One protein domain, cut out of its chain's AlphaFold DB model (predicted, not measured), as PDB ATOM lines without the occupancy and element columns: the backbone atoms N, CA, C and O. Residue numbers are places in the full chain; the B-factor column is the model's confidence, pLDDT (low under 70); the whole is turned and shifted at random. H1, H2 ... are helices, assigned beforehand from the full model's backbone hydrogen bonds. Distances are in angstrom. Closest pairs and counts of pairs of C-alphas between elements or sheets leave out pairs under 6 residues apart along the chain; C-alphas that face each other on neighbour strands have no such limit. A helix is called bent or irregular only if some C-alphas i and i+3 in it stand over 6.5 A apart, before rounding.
ATOM      1  N   LEU A 145     -17.259  20.624 -28.044       93.12
ATOM      2  CA  LEU A 145     -16.086  21.053 -28.806       93.12
ATOM      3  C   LEU A 145     -16.134  20.418 -30.204       93.12
ATOM      4  O   LEU A 145     -15.686  19.292 -30.401       93.12
ATOM      5  N   LYS A 146     -16.723  21.114 -31.180       91.75
ATOM      6  CA  LYS A 146     -16.746  20.684 -32.591       91.75
ATOM      7  C   LYS A 146     -15.423  21.000 -33.282       91.75
ATOM      8  O   LYS A 146     -15.098  22.173 -33.389       91.75
ATOM      9  N   LEU A 147     -14.685  20.008 -33.753       88.75
ATOM     10  CA  LEU A 147     -13.381  20.179 -34.401       88.75
ATOM     11  C   LEU A 147     -13.503  20.615 -35.868       88.75
ATOM     12  O   LEU A 147     -12.591  21.241 -36.389       88.75
ATOM     13  N   HIS A 148     -14.641  20.360 -36.514       84.44
ATOM     14  CA  HIS A 148     -14.938  20.828 -37.867       84.44
ATOM     15  C   HIS A 148     -16.276  21.570 -37.906       84.44
ATOM     16  O   HIS A 148     -17.201  21.227 -37.168       84.44
ATOM     17  N   GLY A 149     -16.379  22.607 -38.747       76.88
ATOM     18  CA  GLY A 149     -17.634  23.341 -38.970       76.88
ATOM     19  C   GLY A 149     -18.262  23.957 -37.708       76.88
ATOM     20  O   GLY A 149     -19.453  24.265 -37.697       76.88
ATOM     21  N   GLY A 150     -17.496  24.092 -36.620       74.75
ATOM     22  CA  GLY A 150     -17.963  24.663 -35.362       74.75
ATOM     23  C   GLY A 150     -18.104  26.182 -35.443       74.75
ATOM     24  O   GLY A 150     -17.290  26.841 -36.076       74.75
ATOM     25  N   ASN A 151     -19.105  26.734 -34.759       72.94
ATOM     26  CA  ASN A 151     -19.237  28.177 -34.533       72.94
ATOM     27  C   ASN A 151     -18.686  28.523 -33.146       72.94
ATOM     28  O   ASN A 151     -19.406  29.077 -32.317       72.94
ATOM     29  N   HIS A 152     -17.455  28.098 -32.858       81.00
ATOM     30  CA  HIS A 152     -16.841  28.398 -31.565       81.00
ATOM     31  C   HIS A 152     -16.554  29.877 -31.461       81.00
ATOM     32  O   HIS A 152     -16.039  30.498 -32.394       81.00
ATOM     33  N   THR A 153     -16.897  30.426 -30.308       81.12
ATOM     34  CA  THR A 153     -16.612  31.813 -29.979       81.12
ATOM     35  C   THR A 153     -15.159  31.961 -29.542       81.12
ATOM     36  O   THR A 153     -14.456  30.985 -29.261       81.12
ATOM     37  N   LEU A 154     -14.700  33.208 -29.461       77.25
ATOM     38  CA  LEU A 154     -13.432  33.491 -28.804       77.25
ATOM     39  C   LEU A 154     -13.456  33.054 -27.328       77.25
ATOM     40  O   LEU A 154     -12.443  32.586 -26.822       77.25
ATOM     41  N   ASP A 155     -14.605  33.143 -26.664       82.06
ATOM     42  CA  ASP A 155     -14.746  32.772 -25.255       82.06
ATOM     43  C   ASP A 155     -14.569  31.262 -25.048       82.06
ATOM     44  O   ASP A 155     -13.818  30.853 -24.168       82.06
ATOM     45  N   ASP A 156     -15.150  30.422 -25.918       81.75
ATOM     46  CA  ASP A 156     -14.919  28.965 -25.902       81.75
ATOM     47  C   ASP A 156     -13.432  28.629 -26.002       81.75
ATOM     48  O   ASP A 156     -12.914  27.718 -25.355       81.75
ATOM     49  N   PHE A 157     -12.744  29.385 -26.845       80.25
ATOM     50  CA  PHE A 157     -11.326  29.238 -27.055       80.25
ATOM     51  C   PHE A 157     -10.515  29.676 -25.810       80.25
ATOM     52  O   PHE A 157      -9.611  28.955 -25.376       80.25
ATOM     53  N   LEU A 158     -10.863  30.813 -25.199       81.62
ATOM     54  CA  LEU A 158     -10.234  31.308 -23.969       81.62
ATOM     55  C   LEU A 158     -10.484  30.380 -22.772       81.62
ATOM     56  O   LEU A 158      -9.574  30.179 -21.971       81.62
ATOM     57  N   ASP A 159     -11.654  29.750 -22.677       86.00
ATOM     58  CA  ASP A 159     -11.958  28.766 -21.634       86.00
ATOM     59  C   ASP A 159     -11.013  27.560 -21.697       86.00
ATOM     60  O   ASP A 159     -10.492  27.120 -20.668       86.00
ATOM     61  N   ILE A 160     -10.733  27.049 -22.904       85.12
ATOM     62  CA  ILE A 160      -9.764  25.959 -23.091       85.12
ATOM     63  C   ILE A 160      -8.372  26.415 -22.663       85.12
ATOM     64  O   ILE A 160      -7.687  25.681 -21.952       85.12
ATOM     65  N   LEU A 161      -7.947  27.613 -23.068       82.44
ATOM     66  CA  LEU A 161      -6.641  28.135 -22.674       82.44
ATOM     67  C   LEU A 161      -6.501  28.293 -21.172       82.44
ATOM     68  O   LEU A 161      -5.497  27.858 -20.617       82.44
ATOM     69  N   ASN A 162      -7.501  28.881 -20.525       86.00
ATOM     70  CA  ASN A 162      -7.505  29.068 -19.083       86.00
ATOM     71  C   ASN A 162      -7.431  27.713 -18.374       86.00
ATOM     72  O   ASN A 162      -6.631  27.541 -17.456       86.00
ATOM     73  N   ALA A 163      -8.188  26.715 -18.839       88.31
ATOM     74  CA  ALA A 163      -8.124  25.364 -18.291       88.31
ATOM     75  C   ALA A 163      -6.747  24.709 -18.501       88.31
ATOM     76  O   ALA A 163      -6.226  24.077 -17.577       88.31
ATOM     77  N   ILE A 164      -6.131  24.880 -19.677       85.00
ATOM     78  CA  ILE A 164      -4.769  24.398 -19.939       85.00
ATOM     79  C   ILE A 164      -3.766  25.100 -19.025       85.00
ATOM     80  O   ILE A 164      -2.917  24.433 -18.445       85.00
ATOM     81  N   GLU A 165      -3.842  26.422 -18.888       83.31
ATOM     82  CA  GLU A 165      -2.912  27.202 -18.078       83.31
ATOM     83  C   GLU A 165      -3.007  26.811 -16.604       83.31
ATOM     84  O   GLU A 165      -1.983  26.545 -15.972       83.31
ATOM     85  N   ILE A 166      -4.228  26.676 -16.077       84.88
ATOM     86  CA  ILE A 166      -4.467  26.154 -14.731       84.88
ATOM     87  C   ILE A 166      -3.831  24.771 -14.612       84.88
ATOM     88  O   ILE A 166      -3.007  24.565 -13.723       84.88
ATOM     89  N   TYR A 167      -4.130  23.842 -15.521       84.88
ATOM     90  CA  TYR A 167      -3.570  22.493 -15.472       84.88
ATOM     91  C   TYR A 167      -2.037  22.490 -15.518       84.88
ATOM     92  O   TYR A 167      -1.382  21.864 -14.687       84.88
ATOM     93  N   TRP A 168      -1.448  23.221 -16.456       80.25
ATOM     94  CA  TRP A 168      -0.008  23.321 -16.646       80.25
ATOM     95  C   TRP A 168       0.675  23.931 -15.423       80.25
ATOM     96  O   TRP A 168       1.685  23.410 -14.960       80.25
ATOM     97  N   SER A 169       0.100  24.987 -14.850       77.31
ATOM     98  CA  SER A 169       0.643  25.674 -13.677       77.31
ATOM     99  C   SER A 169       0.688  24.790 -12.423       77.31
ATOM    100  O   SER A 169       1.573  24.987 -11.596       77.31
ATOM    101  N   HIS A 170      -0.201  23.794 -12.311       81.12
ATOM    102  CA  HIS A 170      -0.193  22.791 -11.237       81.12
ATOM    103  C   HIS A 170       0.792  21.637 -11.488       81.12
ATOM    104  O   HIS A 170       1.132  20.915 -10.556       81.12
ATOM    105  N   ASN A 171       1.241  21.440 -12.730       73.88
ATOM    106  CA  ASN A 171       2.123  20.333 -13.122       73.88
ATOM    107  C   ASN A 171       3.544  20.800 -13.508       73.88
ATOM    108  O   ASN A 171       4.394  19.977 -13.853       73.88
ATOM    109  N   ALA A 172       3.811  22.109 -13.439       62.91
ATOM    110  CA  ALA A 172       5.008  22.777 -13.953       62.91
ATOM    111  C   ALA A 172       6.332  22.301 -13.326       62.91
ATOM    112  O   ALA A 172       7.352  22.298 -14.015       62.91
ATOM    113  N   ASP A 173       6.313  21.828 -12.076       62.56
ATOM    114  CA  ASP A 173       7.507  21.344 -11.356       62.56
ATOM    115  C   ASP A 173       8.211  20.168 -12.061       62.56
ATOM    116  O   ASP A 173       9.371  19.865 -11.787       62.56
ATOM    117  N   THR A 174       7.527  19.500 -12.995       53.41
ATOM    118  CA  THR A 174       8.051  18.344 -13.731       53.41
ATOM    119  C   THR A 174       8.824  18.683 -15.006       53.41
ATOM    120  O   THR A 174       9.446  17.787 -15.581       53.41
ATOM    121  N   MET A 175       8.843  19.941 -15.462       53.53
ATOM    122  CA  MET A 175       9.455  20.288 -16.749       53.53
ATOM    123  C   MET A 175      10.832  20.932 -16.616       53.53
ATOM    124  O   MET A 175      11.005  22.151 -16.621       53.53
ATOM    125  N   GLY A 176      11.842  20.063 -16.589       52.34
ATOM    126  CA  GLY A 176      13.214  20.439 -16.897       52.34
ATOM    127  C   GLY A 176      13.352  20.852 -18.367       52.34
ATOM    128  O   GLY A 176      12.988  20.102 -19.267       52.34
ATOM    129  N   TYR A 177      13.946  22.024 -18.585       51.56
ATOM    130  CA  TYR A 177      14.481  22.516 -19.862       51.56
ATOM    131  C   TYR A 177      13.470  22.878 -20.961       51.56
ATOM    132  O   TYR A 177      13.239  22.143 -21.919       51.56
ATOM    133  N   MET A 178      13.003  24.126 -20.920       51.22
ATOM    134  CA  MET A 178      12.529  24.818 -22.123       51.22
ATOM    135  C   MET A 178      13.746  25.284 -22.947       51.22
ATOM    136  O   MET A 178      14.681  25.873 -22.393       51.22
ATOM    137  N   ARG A 179      13.769  24.996 -24.261       49.28
ATOM    138  CA  ARG A 179      14.833  25.460 -25.177       49.28
ATOM    139  C   ARG A 179      14.803  26.985 -25.235       49.28
ATOM    140  O   ARG A 179      13.820  27.572 -25.670       49.28
ATOM    141  N   ARG A 180      15.893  27.614 -24.801       58.16
ATOM    142  CA  ARG A 180      16.060  29.068 -24.838       58.16
ATOM    143  C   ARG A 180      16.634  29.451 -26.202       58.16
ATOM    144  O   ARG A 180      17.680  28.932 -26.586       58.16
ATOM    145  N   GLU A 181      15.964  30.336 -26.933       60.62
ATOM    146  CA  GLU A 181      16.588  31.008 -28.078       60.62
ATOM    147  C   GLU A 181      17.698  31.907 -27.547       60.62
ATOM    148  O   GLU A 181      17.460  32.672 -26.613       60.62
ATOM    149  N   MET A 182      18.901  31.800 -28.108       62.03
ATOM    150  CA  MET A 182      20.056  32.592 -27.692       62.03
ATOM    151  C   MET A 182      20.412  33.630 -28.758       62.03
ATOM    152  O   MET A 182      20.432  33.323 -29.948       62.03
ATOM    153  N   ASN A 183      20.707  34.855 -28.330       66.19
ATOM    154  CA  ASN A 183      21.401  35.857 -29.131       66.19
ATOM    155  C   ASN A 183      22.791  35.348 -29.548       66.19
ATOM    156  O   ASN A 183      23.315  34.368 -29.009       66.19
ATOM    157  N   ALA A 184      23.429  36.080 -30.463       73.88
ATOM    158  CA  ALA A 184      24.807  35.828 -30.887       73.88
ATOM    159  C   ALA A 184      25.812  35.821 -29.715       73.88
ATOM    160  O   ALA A 184      26.794  35.084 -29.750       73.88
ATOM    161  N   ASP A 185      25.538  36.580 -28.652       76.75
ATOM    162  CA  ASP A 185      26.338  36.638 -27.421       76.75
ATOM    163  C   ASP A 185      25.976  35.544 -26.394       76.75
ATOM    164  O   ASP A 185      26.458  35.563 -25.263       76.75
ATOM    165  N   ARG A 186      25.127  34.582 -26.778       70.12
ATOM    166  CA  ARG A 186      24.590  33.517 -25.918       70.12
ATOM    167  C   ARG A 186      23.709  34.007 -24.765       70.12
ATOM    168  O   ARG A 186      23.395  33.225 -23.870       70.12
ATOM    169  N   THR A 187      23.251  35.257 -24.784       62.94
ATOM    170  CA  THR A 187      22.168  35.686 -23.896       62.94
ATOM    171  C   THR A 187      20.841  35.178 -24.455       62.94
ATOM    172  O   THR A 187      20.540  35.394 -25.627       62.94
ATOM    173  N   PRO A 188      20.024  34.458 -23.685       60.38
ATOM    174  CA  PRO A 188      18.721  34.072 -24.152       60.38
ATOM    175  C   PRO A 188      17.806  35.271 -24.225       60.38
ATOM    176  O   PRO A 188      17.868  36.180 -23.394       60.38
ATOM    177  N   VAL A 189      16.938  35.247 -25.226       63.66
ATOM    178  CA  VAL A 189      15.971  36.312 -25.420       63.66
ATOM    179  C   VAL A 189      14.583  35.733 -25.502       63.66
ATOM    180  O   VAL A 189      14.274  34.912 -26.362       63.66
ATOM    181  N   TYR A 190      13.712  36.254 -24.649       65.88
ATOM    182  CA  TYR A 190      12.283  36.193 -24.889       65.88
ATOM    183  C   TYR A 190      11.938  37.258 -25.935       65.88
ATOM    184  O   TYR A 190      11.420  38.319 -25.605       65.88
ATOM    185  N   LYS A 191      12.287  37.016 -27.210       68.81
ATOM    186  CA  LYS A 191      11.762  37.853 -28.298       68.81
ATOM    187  C   LYS A 191      10.330  37.417 -28.548       68.81
ATOM    188  O   LYS A 191      10.092  36.257 -28.905       68.81
ATOM    189  N   PHE A 192       9.407  38.340 -28.312       77.50
ATOM    190  CA  PHE A 192       8.061  38.247 -28.843       77.50
ATOM    191  C   PHE A 192       8.039  38.934 -30.214       77.50
ATOM    192  O   PHE A 192       8.577  40.033 -30.357       77.50
ATOM    193  N   THR A 193       7.474  38.290 -31.233       81.94
ATOM    194  CA  THR A 193       7.240  38.932 -32.536       81.94
ATOM    195  C   THR A 193       6.143  39.993 -32.414       81.94
ATOM    196  O   THR A 193       5.384  40.005 -31.442       81.94
ATOM    197  N   GLN A 194       6.020  40.889 -33.397       81.44
ATOM    198  CA  GLN A 194       4.958  41.905 -33.383       81.44
ATOM    199  C   GLN A 194       3.560  41.278 -33.427       81.44
ATOM    200  O   GLN A 194       2.632  41.762 -32.776       81.44
ATOM    201  N   GLU A 195       3.412  40.151 -34.119       77.44
ATOM    202  CA  GLU A 195       2.186  39.355 -34.129       77.44
ATOM    203  C   GLU A 195       1.908  38.775 -32.739       77.44
ATOM    204  O   GLU A 195       0.772  38.827 -32.266       77.44
ATOM    205  N   GLN A 196       2.946  38.285 -32.048       79.12
ATOM    206  CA  GLN A 196       2.810  37.774 -30.686       79.12
ATOM    207  C   GLN A 196       2.381  38.861 -29.703       79.12
ATOM    208  O   GLN A 196       1.442  38.651 -28.940       79.12
ATOM    209  N   ILE A 197       3.006  40.036 -29.772       83.56
ATOM    210  CA  ILE A 197       2.633  41.210 -28.973       83.56
ATOM    211  C   ILE A 197       1.184  41.610 -29.268       83.56
ATOM    212  O   ILE A 197       0.386  41.760 -28.345       83.56
ATOM    213  N   SER A 198       0.802  41.710 -30.544       83.12
ATOM    214  CA  SER A 198      -0.568  42.056 -30.953       83.12
ATOM    215  C   SER A 198      -1.601  41.071 -30.403       83.12
ATOM    216  O   SER A 198      -2.676  41.465 -29.951       83.12
ATOM    217  N   MET A 199      -1.267  39.781 -30.386       80.00
ATOM    218  CA  MET A 199      -2.111  38.756 -29.786       80.00
ATOM    219  C   MET A 199      -2.150  38.833 -28.264       80.00
ATOM    220  O   MET A 199      -3.218  38.635 -27.688       80.00
ATOM    221  N   MET A 200      -1.040  39.157 -27.600       82.56
ATOM    222  CA  MET A 200      -1.043  39.362 -26.152       82.56
ATOM    223  C   MET A 200      -1.991  40.493 -25.756       82.56
ATOM    224  O   MET A 200      -2.819  40.301 -24.867       82.56
ATOM    225  N   LYS A 201      -1.935  41.615 -26.483       86.50
ATOM    226  CA  LYS A 201      -2.877  42.726 -26.306       86.50
ATOM    227  C   LYS A 201      -4.316  42.281 -26.514       86.50
ATOM    228  O   LYS A 201      -5.188  42.570 -25.706       86.50
ATOM    229  N   ARG A 202      -4.567  41.532 -27.589       81.88
ATOM    230  CA  ARG A 202      -5.917  41.094 -27.953       81.88
ATOM    231  C   ARG A 202      -6.526  40.103 -26.959       81.88
ATOM    232  O   ARG A 202      -7.699  40.237 -26.636       81.88
ATOM    233  N   TYR A 203      -5.775  39.090 -26.531       75.56
ATOM    234  CA  TYR A 203      -6.328  37.946 -25.791       75.56
ATOM    235  C   TYR A 203      -6.140  38.041 -24.286       75.56
ATOM    236  O   TYR A 203      -7.021  37.622 -23.544       75.56
ATOM    237  N   TYR A 204      -5.019  38.601 -23.837       81.00
ATOM    238  CA  TYR A 204      -4.755  38.805 -22.412       81.00
ATOM    239  C   TYR A 204      -5.082  40.231 -21.964       81.00
ATOM    240  O   TYR A 204      -4.853  40.550 -20.804       81.00
ATOM    241  N   GLN A 205      -5.616  41.063 -22.869       85.94
ATOM    242  CA  GLN A 205      -6.009  42.452 -22.608       85.94
ATOM    243  C   GLN A 205      -4.873  43.292 -22.012       85.94
ATOM    244  O   GLN A 205      -5.122  44.192 -21.220       85.94
ATOM    245  N   LEU A 206      -3.630  42.979 -22.391       87.56
ATOM    246  CA  LEU A 206      -2.457  43.680 -21.884       87.56
ATOM    247  C   LEU A 206      -2.162  44.933 -22.700       87.56
ATOM    248  O   LEU A 206      -2.234  44.903 -23.928       87.56
ATOM    249  N   ASP A 207      -1.747  46.007 -22.043       93.00
ATOM    250  CA  ASP A 207      -1.163  47.165 -22.719       93.00
ATOM    251  C   ASP A 207       0.356  47.006 -22.964       93.00
ATOM    252  O   ASP A 207       0.989  46.026 -22.561       93.00
ATOM    253  N   ASP A 208       0.965  47.966 -23.670       91.00
ATOM    254  CA  ASP A 208       2.410  47.954 -23.949       91.00
ATOM    255  C   ASP A 208       3.267  47.976 -22.675       91.00
ATOM    256  O   ASP A 208       4.323  47.344 -22.628       91.00
ATOM    257  N   SER A 209       2.814  48.672 -21.628       93.19
ATOM    258  CA  SER A 209       3.522  48.742 -20.351       93.19
ATOM    259  C   SER A 209       3.481  47.401 -19.622       93.19
ATOM    260  O   SER A 209       4.493  46.956 -19.085       93.19
ATOM    261  N   GLU A 210       2.335  46.729 -19.611       92.44
ATOM    262  CA  GLU A 210       2.162  45.413 -19.000       92.44
ATOM    263  C   GLU A 210       2.958  44.338 -19.734       92.44
ATOM    264  O   GLU A 210       3.631  43.524 -19.097       92.44
ATOM    265  N   ILE A 211       2.952  44.367 -21.069       87.50
ATOM    266  CA  ILE A 211       3.777  43.477 -21.894       87.50
ATOM    267  C   ILE A 211       5.261  43.698 -21.593       87.50
ATOM    268  O   ILE A 211       5.996  42.730 -21.385       87.50
ATOM    269  N   GLN A 212       5.700  44.953 -21.500       87.12
ATOM    270  CA  GLN A 212       7.083  45.278 -21.171       87.12
ATOM    271  C   GLN A 212       7.472  44.775 -19.769       87.12
ATOM    272  O   GLN A 212       8.509  44.128 -19.624       87.12
ATOM    273  N   LYS A 213       6.608  44.952 -18.760       88.50
ATOM    274  CA  LYS A 213       6.817  44.408 -17.401       88.50
ATOM    275  C   LYS A 213       6.930  42.884 -17.394       88.50
ATOM    276  O   LYS A 213       7.734  42.325 -16.648       88.50
ATOM    277  N   VAL A 214       6.129  42.197 -18.212       86.50
ATOM    278  CA  VAL A 214       6.225  40.741 -18.386       86.50
ATOM    279  C   VAL A 214       7.590  40.371 -18.961       86.50
ATOM    280  O   VAL A 214       8.264  39.513 -18.397       86.50
ATOM    281  N   ILE A 215       8.026  41.029 -20.038       83.56
ATOM    282  CA  ILE A 215       9.324  40.769 -20.681       83.56
ATOM    283  C   ILE A 215      10.480  40.986 -19.697       83.56
ATOM    284  O   ILE A 215      11.360  40.129 -19.591       83.56
ATOM    285  N   GLU A 216      10.459  42.086 -18.947       84.69
ATOM    286  CA  GLU A 216      11.465  42.407 -17.929       84.69
ATOM    287  C   GLU A 216      11.522  41.338 -16.837       84.69
ATOM    288  O   GLU A 216      12.592  40.806 -16.542       84.69
ATOM    289  N   LYS A 217      10.366  40.925 -16.305       83.94
ATOM    290  CA  LYS A 217      10.309  39.888 -15.271       83.94
ATOM    291  C   LYS A 217      10.801  38.527 -15.773       83.94
ATOM    292  O   LYS A 217      11.510  37.831 -15.049       83.94
ATOM    293  N   LEU A 218      10.476  38.153 -17.014       80.88
ATOM    294  CA  LEU A 218      10.996  36.934 -17.648       80.88
ATOM    295  C   LEU A 218      12.522  36.977 -17.807       80.88
ATOM    296  O   LEU A 218      13.201  35.960 -17.640       80.88
ATOM    297  N   TYR A 219      13.060  38.153 -18.122       78.31
ATOM    298  CA  TYR A 219      14.493  38.373 -18.255       78.31
ATOM    299  C   TYR A 219      15.225  38.315 -16.903       78.31
ATOM    300  O   TYR A 219      16.297  37.709 -16.811       78.31
ATOM    301  N   ASP A 220      14.630  38.852 -15.838       80.88
ATOM    302  CA  ASP A 220      15.178  38.792 -14.477       80.88
ATOM    303  C   ASP A 220      15.165  37.372 -13.889       80.88
ATOM    304  O   ASP A 220      16.160  36.910 -13.317       80.88
ATOM    305  N   GLU A 221      14.064  36.639 -14.068       79.38
ATOM    306  CA  GLU A 221      13.966  35.219 -13.699       79.38
ATOM    307  C   GLU A 221      15.050  34.390 -14.394       79.38
ATOM    308  O   GLU A 221      15.730  33.571 -13.768       79.38
ATOM    309  N   TYR A 222      15.284  34.670 -15.678       70.69
ATOM    310  CA  TYR A 222      16.378  34.065 -16.418       70.69
ATOM    311  C   TYR A 222      17.750  34.395 -15.806       70.69
ATOM    312  O   TYR A 222      18.519  33.475 -15.517       70.69
ATOM    313  N   LYS A 223      18.063  35.682 -15.593       73.50
ATOM    314  CA  LYS A 223      19.360  36.125 -15.044       73.50
ATOM    315  C   LYS A 223      19.670  35.492 -13.694       73.50
ATOM    316  O   LYS A 223      20.824  35.200 -13.396       73.50
ATOM    317  N   THR A 224      18.639  35.283 -12.884       78.69
ATOM    318  CA  THR A 224      18.763  34.707 -11.543       78.69
ATOM    319  C   THR A 224      18.698  33.179 -11.530       78.69
ATOM    320  O   THR A 224      18.794  32.580 -10.461       78.69
ATOM    321  N   ASN A 225      18.544  32.542 -12.699       71.31
ATOM    322  CA  ASN A 225      18.282  31.112 -12.857       71.31
ATOM    323  C   ASN A 225      17.118  30.614 -11.972       71.31
ATOM    324  O   ASN A 225      17.097  29.461 -11.541       71.31
ATOM    325  N   LYS A 226      16.153  31.495 -11.686       74.12
ATOM    326  CA  LYS A 226      14.937  31.175 -10.942       74.12
ATOM    327  C   LYS A 226      13.837  30.914 -11.950       74.12
ATOM    328  O   LYS A 226      13.234  31.847 -12.465       74.12
ATOM    329  N   GLN A 227      13.573  29.646 -12.238       68.12
ATOM    330  CA  GLN A 227      12.396  29.302 -13.021       68.12
ATOM    331  C   GLN A 227      11.169  29.414 -12.120       68.12
ATOM    332  O   GLN A 227      11.097  28.764 -11.080       68.12
ATOM    333  N   SER A 228      10.232  30.280 -12.498       71.31
ATOM    334  CA  SER A 228       8.994  30.478 -11.758       71.31
ATOM    335  C   SER A 228       7.803  29.934 -12.545       71.31
ATOM    336  O   SER A 228       7.875  29.614 -13.739       71.31
ATOM    337  N   GLN A 229       6.664  29.847 -11.866       69.81
ATOM    338  CA  GLN A 229       5.383  29.553 -12.496       69.81
ATOM    339  C   GLN A 229       5.062  30.566 -13.613       69.81
ATOM    340  O   GLN A 229       4.483  30.197 -14.632       69.81
ATOM    341  N   LEU A 230       5.510  31.821 -13.478       73.38
ATOM    342  CA  LEU A 230       5.271  32.884 -14.451       73.38
ATOM    343  C   LEU A 230       6.011  32.650 -15.773       73.38
ATOM    344  O   LEU A 230       5.387  32.735 -16.830       73.38
ATOM    345  N   SER A 231       7.315  32.347 -15.742       71.00
ATOM    346  CA  SER A 231       8.074  32.044 -16.969       71.00
ATOM    347  C   SER A 231       7.531  30.831 -17.704       71.00
ATOM    348  O   SER A 231       7.471  30.808 -18.934       71.00
ATOM    349  N   THR A 232       7.057  29.860 -16.939       69.88
ATOM    350  CA  THR A 232       6.446  28.642 -17.453       69.88
ATOM    351  C   THR A 232       5.100  28.923 -18.140       69.88
ATOM    352  O   THR A 232       4.869  28.446 -19.253       69.88
ATOM    353  N   ILE A 233       4.250  29.763 -17.538       73.50
ATOM    354  CA  ILE A 233       2.982  30.223 -18.125       73.50
ATOM    355  C   ILE A 233       3.226  31.023 -19.409       73.50
ATOM    356  O   ILE A 233       2.634  30.727 -20.443       73.50
ATOM    357  N   TRP A 234       4.113  32.017 -19.392       77.62
ATOM    358  CA  TRP A 234       4.314  32.884 -20.559       77.62
ATOM    359  C   TRP A 234       4.968  32.185 -21.741       77.62
ATOM    360  O   TRP A 234       4.644  32.496 -22.887       77.62
ATOM    361  N   TYR A 235       5.840  31.214 -21.484       73.25
ATOM    362  CA  TYR A 235       6.341  30.351 -22.542       73.25
ATOM    363  C   TYR A 235       5.210  29.539 -23.181       73.25
ATOM    364  O   TYR A 235       5.084  29.533 -24.405       73.25
ATOM    365  N   PHE A 236       4.340  28.925 -22.370       73.75
ATOM    366  CA  PHE A 236       3.151  28.239 -22.881       73.75
ATOM    367  C   PHE A 236       2.282  29.184 -23.726       73.75
ATOM    368  O   PHE A 236       1.932  28.849 -24.858       73.75
ATOM    369  N   ARG A 237       2.013  30.399 -23.230       78.06
ATOM    370  CA  ARG A 237       1.251  31.423 -23.958       78.06
ATOM    371  C   ARG A 237       1.924  31.817 -25.284       78.06
ATOM    372  O   ARG A 237       1.218  31.973 -26.277       78.06
ATOM    373  N   LYS A 238       3.260  31.931 -25.339       75.81
ATOM    374  CA  LYS A 238       4.031  32.203 -26.574       75.81
ATOM    375  C   LYS A 238       3.880  31.078 -27.601       75.81
ATOM    376  O   LYS A 238       3.544  31.346 -28.754       75.81
ATOM    377  N   GLU A 239       4.130  29.835 -27.191       72.31
ATOM    378  CA  GLU A 239       4.008  28.648 -28.053       72.31
ATOM    379  C   GLU A 239       2.586  28.520 -28.597       72.31
ATOM    380  O   GLU A 239       2.375  28.303 -29.789       72.31
ATOM    381  N   TYR A 240       1.598  28.739 -27.732       73.50
ATOM    382  CA  TYR A 240       0.201  28.773 -28.119       73.50
ATOM    383  C   TYR A 240      -0.070  29.815 -29.212       73.50
ATOM    384  O   TYR A 240      -0.648  29.481 -30.246       73.50
ATOM    385  N   ILE A 241       0.363  31.062 -29.002       74.25
ATOM    386  CA  ILE A 241       0.150  32.141 -29.965       74.25
ATOM    387  C   ILE A 241       0.702  31.753 -31.347       74.25
ATOM    388  O   ILE A 241       0.035  31.969 -32.356       74.25
ATOM    389  N   MET A 242       1.872  31.110 -31.399       72.50
ATOM    390  CA  MET A 242       2.448  30.607 -32.651       72.50
ATOM    391  C   MET A 242       1.556  29.569 -33.339       72.50
ATOM    392  O   MET A 242       1.268  29.698 -34.531       72.50
ATOM    393  N   TYR A 243       1.087  28.561 -32.599       71.00
ATOM    394  CA  TYR A 243       0.201  27.528 -33.143       71.00
ATOM    395  C   TYR A 243      -1.142  28.091 -33.599       71.00
ATOM    396  O   TYR A 243      -1.679  27.661 -34.624       71.00
ATOM    397  N   TYR A 244      -1.672  29.066 -32.868       70.12
ATOM    398  CA  TYR A 244      -2.883  29.766 -33.249       70.12
ATOM    399  C   TYR A 244      -2.708  30.524 -34.561       70.12
ATOM    400  O   TYR A 244      -3.516  30.328 -35.464       70.12
ATOM    401  N   ILE A 245      -1.652  31.335 -34.698       66.75
ATOM    402  CA  ILE A 245      -1.369  32.086 -35.932       66.75
ATOM    403  C   ILE A 245      -1.283  31.115 -37.109       66.75
ATOM    404  O   ILE A 245      -1.959  31.296 -38.121       66.75
ATOM    405  N   TYR A 246      -0.522  30.034 -36.938       68.06
ATOM    406  CA  TYR A 246      -0.339  29.025 -37.974       68.06
ATOM    407  C   TYR A 246      -1.651  28.326 -38.367       68.06
ATOM    408  O   TYR A 246      -1.909  28.095 -39.548       68.06
ATOM    409  N   SER A 247      -2.505  28.005 -37.393       65.69
ATOM    410  CA  SER A 247      -3.786  27.336 -37.650       65.69
ATOM    411  C   SER A 247      -4.801  28.296 -38.282       65.69
ATOM    412  O   SER A 247      -5.484  27.933 -39.243       65.69
ATOM    413  N   TYR A 248      -4.878  29.528 -37.768       64.81
ATOM    414  CA  TYR A 248      -5.803  30.578 -38.202       64.81
ATOM    415  C   TYR A 248      -5.588  30.970 -39.655       64.81
ATOM    416  O   TYR A 248      -6.551  31.058 -40.415       64.81
ATOM    417  N   MET A 249      -4.330  31.121 -40.066       62.12
ATOM    418  CA  MET A 249      -3.995  31.507 -41.435       62.12
ATOM    419  C   MET A 249      -4.343  30.437 -42.481       62.12
ATOM    420  O   MET A 249      -4.514  30.782 -43.645       62.12
ATOM    421  N   ASN A 250      -4.476  29.163 -42.092       61.31
ATOM    422  CA  ASN A 250      -4.542  28.059 -43.053       61.31
ATOM    423  C   ASN A 250      -5.919  27.389 -43.209       61.31
ATOM    424  O   ASN A 250      -6.118  26.711 -44.214       61.31
ATOM    425  N   ARG A 251      -6.859  27.498 -42.249       58.97
ATOM    426  CA  ARG A 251      -8.052  26.609 -42.246       58.97
ATOM    427  C   ARG A 251      -9.430  27.239 -42.015       58.97
ATOM    428  O   ARG A 251     -10.406  26.499 -41.993       58.97
ATOM    429  N   GLY A 252      -9.567  28.558 -41.847       55.78
ATOM    430  CA  GLY A 252     -10.875  29.252 -41.777       55.78
ATOM    431  C   GLY A 252     -11.772  28.939 -40.559       55.78
ATOM    432  O   GLY A 252     -12.587  29.772 -40.183       55.78
ATOM    433  N   ASN A 253     -11.584  27.794 -39.890       61.53
ATOM    434  CA  ASN A 253     -12.250  27.383 -38.652       61.53
ATOM    435  C   ASN A 253     -11.223  26.867 -37.621       61.53
ATOM    436  O   ASN A 253     -11.238  25.727 -37.163       61.53
ATOM    437  N   ALA A 254     -10.232  27.710 -37.340       65.44
ATOM    438  CA  ALA A 254      -8.983  27.299 -36.711       65.44
ATOM    439  C   ALA A 254      -8.980  27.245 -35.177       65.44
ATOM    440  O   ALA A 254      -8.016  26.732 -34.615       65.44
ATOM    441  N   PHE A 255     -10.001  27.789 -34.505       76.50
ATOM    442  CA  PHE A 255      -9.989  28.007 -33.050       76.50
ATOM    443  C   PHE A 255      -9.982  26.692 -32.266       76.50
ATOM    444  O   PHE A 255      -8.924  26.236 -31.863       76.50
ATOM    445  N   SER A 256     -11.132  26.038 -32.112       81.12
ATOM    446  CA  SER A 256     -11.281  24.709 -32.690       81.12
ATOM    447  C   SER A 256     -10.143  23.698 -32.601       81.12
ATOM    448  O   SER A 256      -9.719  23.204 -31.553       81.12
ATOM    449  N   VAL A 257      -9.701  23.376 -33.809       83.56
ATOM    450  CA  VAL A 257      -8.593  22.488 -34.127       83.56
ATOM    451  C   VAL A 257      -7.306  22.954 -33.464       83.56
ATOM    452  O   VAL A 257      -6.603  22.132 -32.889       83.56
ATOM    453  N   GLY A 258      -7.002  24.255 -33.499       78.94
ATOM    454  CA  GLY A 258      -5.793  24.813 -32.896       78.94
ATOM    455  C   GLY A 258      -5.743  24.581 -31.384       78.94
ATOM    456  O   GLY A 258      -4.743  24.083 -30.874       78.94
ATOM    457  N   ALA A 259      -6.844  24.857 -30.681       81.50
ATOM    458  CA  ALA A 259      -7.019  24.577 -29.259       81.50
ATOM    459  C   ALA A 259      -6.873  23.084 -28.956       81.50
ATOM    460  O   ALA A 259      -6.143  22.711 -28.040       81.50
ATOM    461  N   TYR A 260      -7.528  22.221 -29.734       87.62
ATOM    462  CA  TYR A 260      -7.448  20.776 -29.536       87.62
ATOM    463  C   TYR A 260      -6.032  20.225 -29.780       87.62
ATOM    464  O   TYR A 260      -5.529  19.419 -28.997       87.62
ATOM    465  N   MET A 261      -5.347  20.695 -30.823       85.62
ATOM    466  CA  MET A 261      -3.968  20.310 -31.130       85.62
ATOM    467  C   MET A 261      -2.991  20.808 -30.066       85.62
ATOM    468  O   MET A 261      -2.122  20.054 -29.628       85.62
ATOM    469  N   LEU A 262      -3.161  22.042 -29.588       81.69
ATOM    470  CA  LEU A 262      -2.386  22.578 -28.473       81.69
ATOM    471  C   LEU A 262      -2.587  21.742 -27.211       81.69
ATOM    472  O   LEU A 262      -1.610  21.328 -26.589       81.69
ATOM    473  N   LEU A 263      -3.846  21.474 -26.855       88.56
ATOM    474  CA  LEU A 263      -4.205  20.625 -25.727       88.56
ATOM    475  C   LEU A 263      -3.467  19.284 -25.813       88.56
ATOM    476  O   LEU A 263      -2.834  18.857 -24.847       88.56
ATOM    477  N   LYS A 264      -3.501  18.646 -26.984       88.69
ATOM    478  CA  LYS A 264      -2.814  17.381 -27.250       88.69
ATOM    479  C   LYS A 264      -1.298  17.502 -27.060       88.69
ATOM    480  O   LYS A 264      -0.703  16.673 -26.372       88.69
ATOM    481  N   ILE A 265      -0.675  18.550 -27.604       84.75
ATOM    482  CA  ILE A 265       0.764  18.817 -27.457       84.75
ATOM    483  C   ILE A 265       1.140  19.012 -25.988       84.75
ATOM    484  O   ILE A 265       2.118  18.412 -25.535       84.75
ATOM    485  N   VAL A 266       0.388  19.814 -25.224       83.25
ATOM    486  CA  VAL A 266       0.740  20.018 -23.815       83.25
ATOM    487  C   VAL A 266       0.547  18.765 -22.994       83.25
ATOM    488  O   VAL A 266       1.413  18.434 -22.189       83.25
ATOM    489  N   CYS A 267      -0.543  18.034 -23.228       87.69
ATOM    490  CA  CYS A 267      -0.798  16.796 -22.514       87.69
ATOM    491  C   CYS A 267       0.325  15.796 -22.792       87.69
ATOM    492  O   CYS A 267       0.813  15.187 -21.848       87.69
ATOM    493  N   LYS A 268       0.810  15.697 -24.038       87.56
ATOM    494  CA  LYS A 268       1.984  14.882 -24.393       87.56
ATOM    495  C   LYS A 268       3.263  15.310 -23.682       87.56
ATOM    496  O   LYS A 268       3.999  14.449 -23.223       87.56
ATOM    497  N   LYS A 269       3.532  16.614 -23.578       83.75
ATOM    498  CA  LYS A 269       4.727  17.120 -22.877       83.75
ATOM    499  C   LYS A 269       4.678  16.856 -21.368       83.75
ATOM    500  O   LYS A 269       5.716  16.596 -20.771       83.75
ATOM    501  N   LEU A 270       3.489  16.924 -20.768       81.56
ATOM    502  CA  LEU A 270       3.281  16.767 -19.323       81.56
ATOM    503  C   LEU A 270       3.062  15.312 -18.879       81.56
ATOM    504  O   LEU A 270       3.139  15.009 -17.690       81.56
ATOM    505  N   SER A 271       2.762  14.410 -19.812       86.75
ATOM    506  CA  SER A 271       2.402  13.022 -19.517       86.75
ATOM    507  C   SER A 271       3.553  12.065 -19.794       86.75
ATOM    508  O   SER A 271       4.329  12.242 -20.726       86.75
ATOM    509  N   ARG A 272       3.635  10.985 -19.014       86.81
ATOM    510  CA  ARG A 272       4.665   9.943 -19.164       86.81
ATOM    511  C   ARG A 272       4.304   8.880 -20.204       86.81
ATOM    512  O   ARG A 272       5.165   8.104 -20.598       86.81
ATOM    513  N   ASN A 273       3.027   8.775 -20.566       87.56
ATOM    514  CA  ASN A 273       2.490   7.808 -21.527       87.56
ATOM    515  C   ASN A 273       1.140   8.287 -22.087       87.56
ATOM    516  O   ASN A 273       0.527   9.199 -21.528       87.56
ATOM    517  N   ASP A 274       0.655   7.634 -23.145       86.25
ATOM    518  CA  ASP A 274      -0.571   8.035 -23.855       86.25
ATOM    519  C   ASP A 274      -1.839   7.945 -22.995       86.25
ATOM    520  O   ASP A 274      -2.716   8.801 -23.096       86.25
ATOM    521  N   ALA A 275      -1.908   7.001 -22.054       85.94
ATOM    522  CA  ALA A 275      -3.036   6.933 -21.124       85.94
ATOM    523  C   ALA A 275      -3.113   8.188 -20.232       85.94
ATOM    524  O   ALA A 275      -4.193   8.722 -19.987       85.94
ATOM    525  N   GLN A 276      -1.971   8.700 -19.763       86.69
ATOM    526  CA  GLN A 276      -1.922   9.967 -19.028       86.69
ATOM    527  C   GLN A 276      -2.264  11.167 -19.919       86.69
ATOM    528  O   GLN A 276      -2.929  12.088 -19.439       86.69
ATOM    529  N   VAL A 277      -1.900  11.136 -21.208       88.88
ATOM    530  CA  VAL A 277      -2.323  12.154 -22.185       88.88
ATOM    531  C   VAL A 277      -3.847  12.188 -22.259       88.88
ATOM    532  O   VAL A 277      -4.444  13.240 -22.038       88.88
ATOM    533  N   ALA A 278      -4.482  11.036 -22.472       89.12
ATOM    534  CA  ALA A 278      -5.931  10.902 -22.583       89.12
ATOM    535  C   ALA A 278      -6.687  11.378 -21.327       89.12
ATOM    536  O   ALA A 278      -7.718  12.052 -21.437       89.12
ATOM    537  N   ILE A 279      -6.161  11.052 -20.138       88.00
ATOM    538  CA  ILE A 279      -6.695  11.508 -18.844       88.00
ATOM    539  C   ILE A 279      -6.581  13.030 -18.720       88.00
ATOM    540  O   ILE A 279      -7.565  13.687 -18.375       88.00
ATOM    541  N   SER A 280      -5.407  13.589 -19.029       90.31
ATOM    542  CA  SER A 280      -5.141  15.031 -18.958       90.31
ATOM    543  C   SER A 280      -6.053  15.807 -19.907       90.31
ATOM    544  O   SER A 280      -6.671  16.791 -19.505       90.31
ATOM    545  N   MET A 281      -6.212  15.318 -21.143       93.06
ATOM    546  CA  MET A 281      -7.111  15.919 -22.127       93.06
ATOM    547  C   MET A 281      -8.550  15.960 -21.612       93.06
ATOM    548  O   MET A 281      -9.183  17.010 -21.669       93.06
ATOM    549  N   ASN A 282      -9.065  14.849 -21.070       91.69
ATOM    550  CA  ASN A 282     -10.418  14.817 -20.509       91.69
ATOM    551  C   ASN A 282     -10.554  15.792 -19.319       91.69
ATOM    552  O   ASN A 282     -11.499  16.577 -19.277       91.69
ATOM    553  N   ALA A 283      -9.589  15.803 -18.391       90.69
ATOM    554  CA  ALA A 283      -9.605  16.708 -17.240       90.69
ATOM    555  C   ALA A 283      -9.668  18.185 -17.660       90.69
ATOM    556  O   ALA A 283     -10.507  18.928 -17.155       90.69
ATOM    557  N   ILE A 284      -8.833  18.590 -18.619       92.44
ATOM    558  CA  ILE A 284      -8.789  19.968 -19.116       92.44
ATOM    559  C   ILE A 284     -10.070  20.330 -19.871       92.44
ATOM    560  O   ILE A 284     -10.658  21.373 -19.601       92.44
ATOM    561  N   LEU A 285     -10.544  19.473 -20.781       93.62
ATOM    562  CA  LEU A 285     -11.767  19.737 -21.548       93.62
ATOM    563  C   LEU A 285     -12.992  19.881 -20.638       93.62
ATOM    564  O   LEU A 285     -13.816  20.768 -20.849       93.62
ATOM    565  N   ARG A 286     -13.086  19.056 -19.589       93.12
ATOM    566  CA  ARG A 286     -14.156  19.163 -18.589       93.12
ATOM    567  C   ARG A 286     -14.011  20.394 -17.703       93.12
ATOM    568  O   ARG A 286     -15.023  20.993 -17.358       93.12
ATOM    569  N   ALA A 287     -12.787  20.783 -17.346       90.81
ATOM    570  CA  ALA A 287     -12.540  22.029 -16.619       90.81
ATOM    571  C   ALA A 287     -12.922  23.262 -17.458       90.81
ATOM    572  O   ALA A 287     -13.460  24.219 -16.914       90.81
ATOM    573  N   ALA A 288     -12.745  23.194 -18.780       90.88
ATOM    574  CA  ALA A 288     -13.250  24.179 -19.738       90.88
ATOM    575  C   ALA A 288     -14.772  24.062 -19.995       90.88
ATOM    576  O   ALA A 288     -15.318  24.749 -20.853       90.88
ATOM    577  N   GLY A 289     -15.485  23.192 -19.274       93.69
ATOM    578  CA  GLY A 289     -16.941  23.067 -19.337       93.69
ATOM    579  C   GLY A 289     -17.485  22.295 -20.540       93.69
ATOM    580  O   GLY A 289     -18.689  22.337 -20.765       93.69
ATOM    581  N   PHE A 290     -16.647  21.607 -21.322       94.50
ATOM    582  CA  PHE A 290     -17.125  20.762 -22.419       94.50
ATOM    583  C   PHE A 290     -17.607  19.404 -21.908       94.50
ATOM    584  O   PHE A 290     -16.947  18.750 -21.097       94.50
ATOM    585  N   ASP A 291     -18.729  18.941 -22.456       95.81
ATOM    586  CA  ASP A 291     -19.282  17.616 -22.167       95.81
ATOM    587  C   ASP A 291     -18.826  16.566 -23.192       95.81
ATOM    588  O   ASP A 291     -18.775  15.363 -22.907       95.81
TER     589      ASP A 291
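Overview. This is residues 145 to 291 of the 342 residues of an uncharacterized protein of Thermoplasmata archaeon M11B2D (UniProt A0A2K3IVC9). Three helices, H1, H4 and H5, make an up-and-down bundle, each running against the one before it, with H4 crossing the nearly side-by-side H1 and H5 at about 40 degrees. H6 packs across H1 and H5 on one side of this core, while H2 and H3 meet H4 on the other. The printed part has 147 residues with six named helices, H1 to H6 in chain order, and no named strand; the class is all helix. The whole is compact, with a radius of gyration of the C-alphas of 15.8 A and spans of 46 by 33 by 24 A.

Arrangement. Start with H1, residues 154 to 174, which is irregular, C-alphas 170 and 173 being 7.8 A apart, with a kink of 35 degrees near residue 168. It touches H5, residues 254 to 270, at a shallow tilt of 9 degrees, the same way; the closest C-alphas, of Phe 157 and Phe 255, are 6.3 A apart. With residues 165 to 172 alone H1 touches the hub, H4, residues 229 to 251, at a steep tilt of 40 degrees, opposite ways; look at C-alphas 169 and 229, the closest, 6.2 A apart. H2, residues 194 to 204, touches H4 only just about perpendicular, at 72 degrees, with C-alphas 196 and 241 closest at 6.3 A. H3, residues 208 to 223, and H4 only just touch, with 3 pairs of C-alphas within 8 A, the closest those of Leu 218 and Ser 231 at 5.7 A. H4 and H5 form a helical hairpin, with C-alphas 248 and 254 closest at 4.8 A. H6, residues 274 to 287, touches H5 at a steep tilt of 51 degrees, closest at C-alphas 267 and 277, 4.9 A, and H1 at C-alphas 163 and 284, 5.5 A. H3 and H6 are apart. In H2, H3, H5 and H6 every O i to N i+4 pair is within hydrogen-bond range; in H1 it is 15 of 17, in H4 18 of 19.

Along the chain. Find C-alpha 154 at (-13.432, 33.491, -28.804); from there H1 runs 30.3 A to C-alpha 174. H2 is 15.0 A long and H3 22.5 A. C-alpha 229 at (5.383, 29.553, -12.496) begins H4, 32.8 A long. H5 measures 23.7 A, and H6 19.8 A, ending at C-alpha 287, (-12.540, 22.029, -16.619).

Size, cuts and confidence. The C-alphas of Asp 185 and Asp 291, the two farthest apart, are 49.7 A apart. The printed part has no cut. The H1 to H2 link, residues 175 to 193, is long; the other links are tight. Confidence is under 70 at residues 172 to 183, 187 to 191, 227, 229, 232 and 245 to 254.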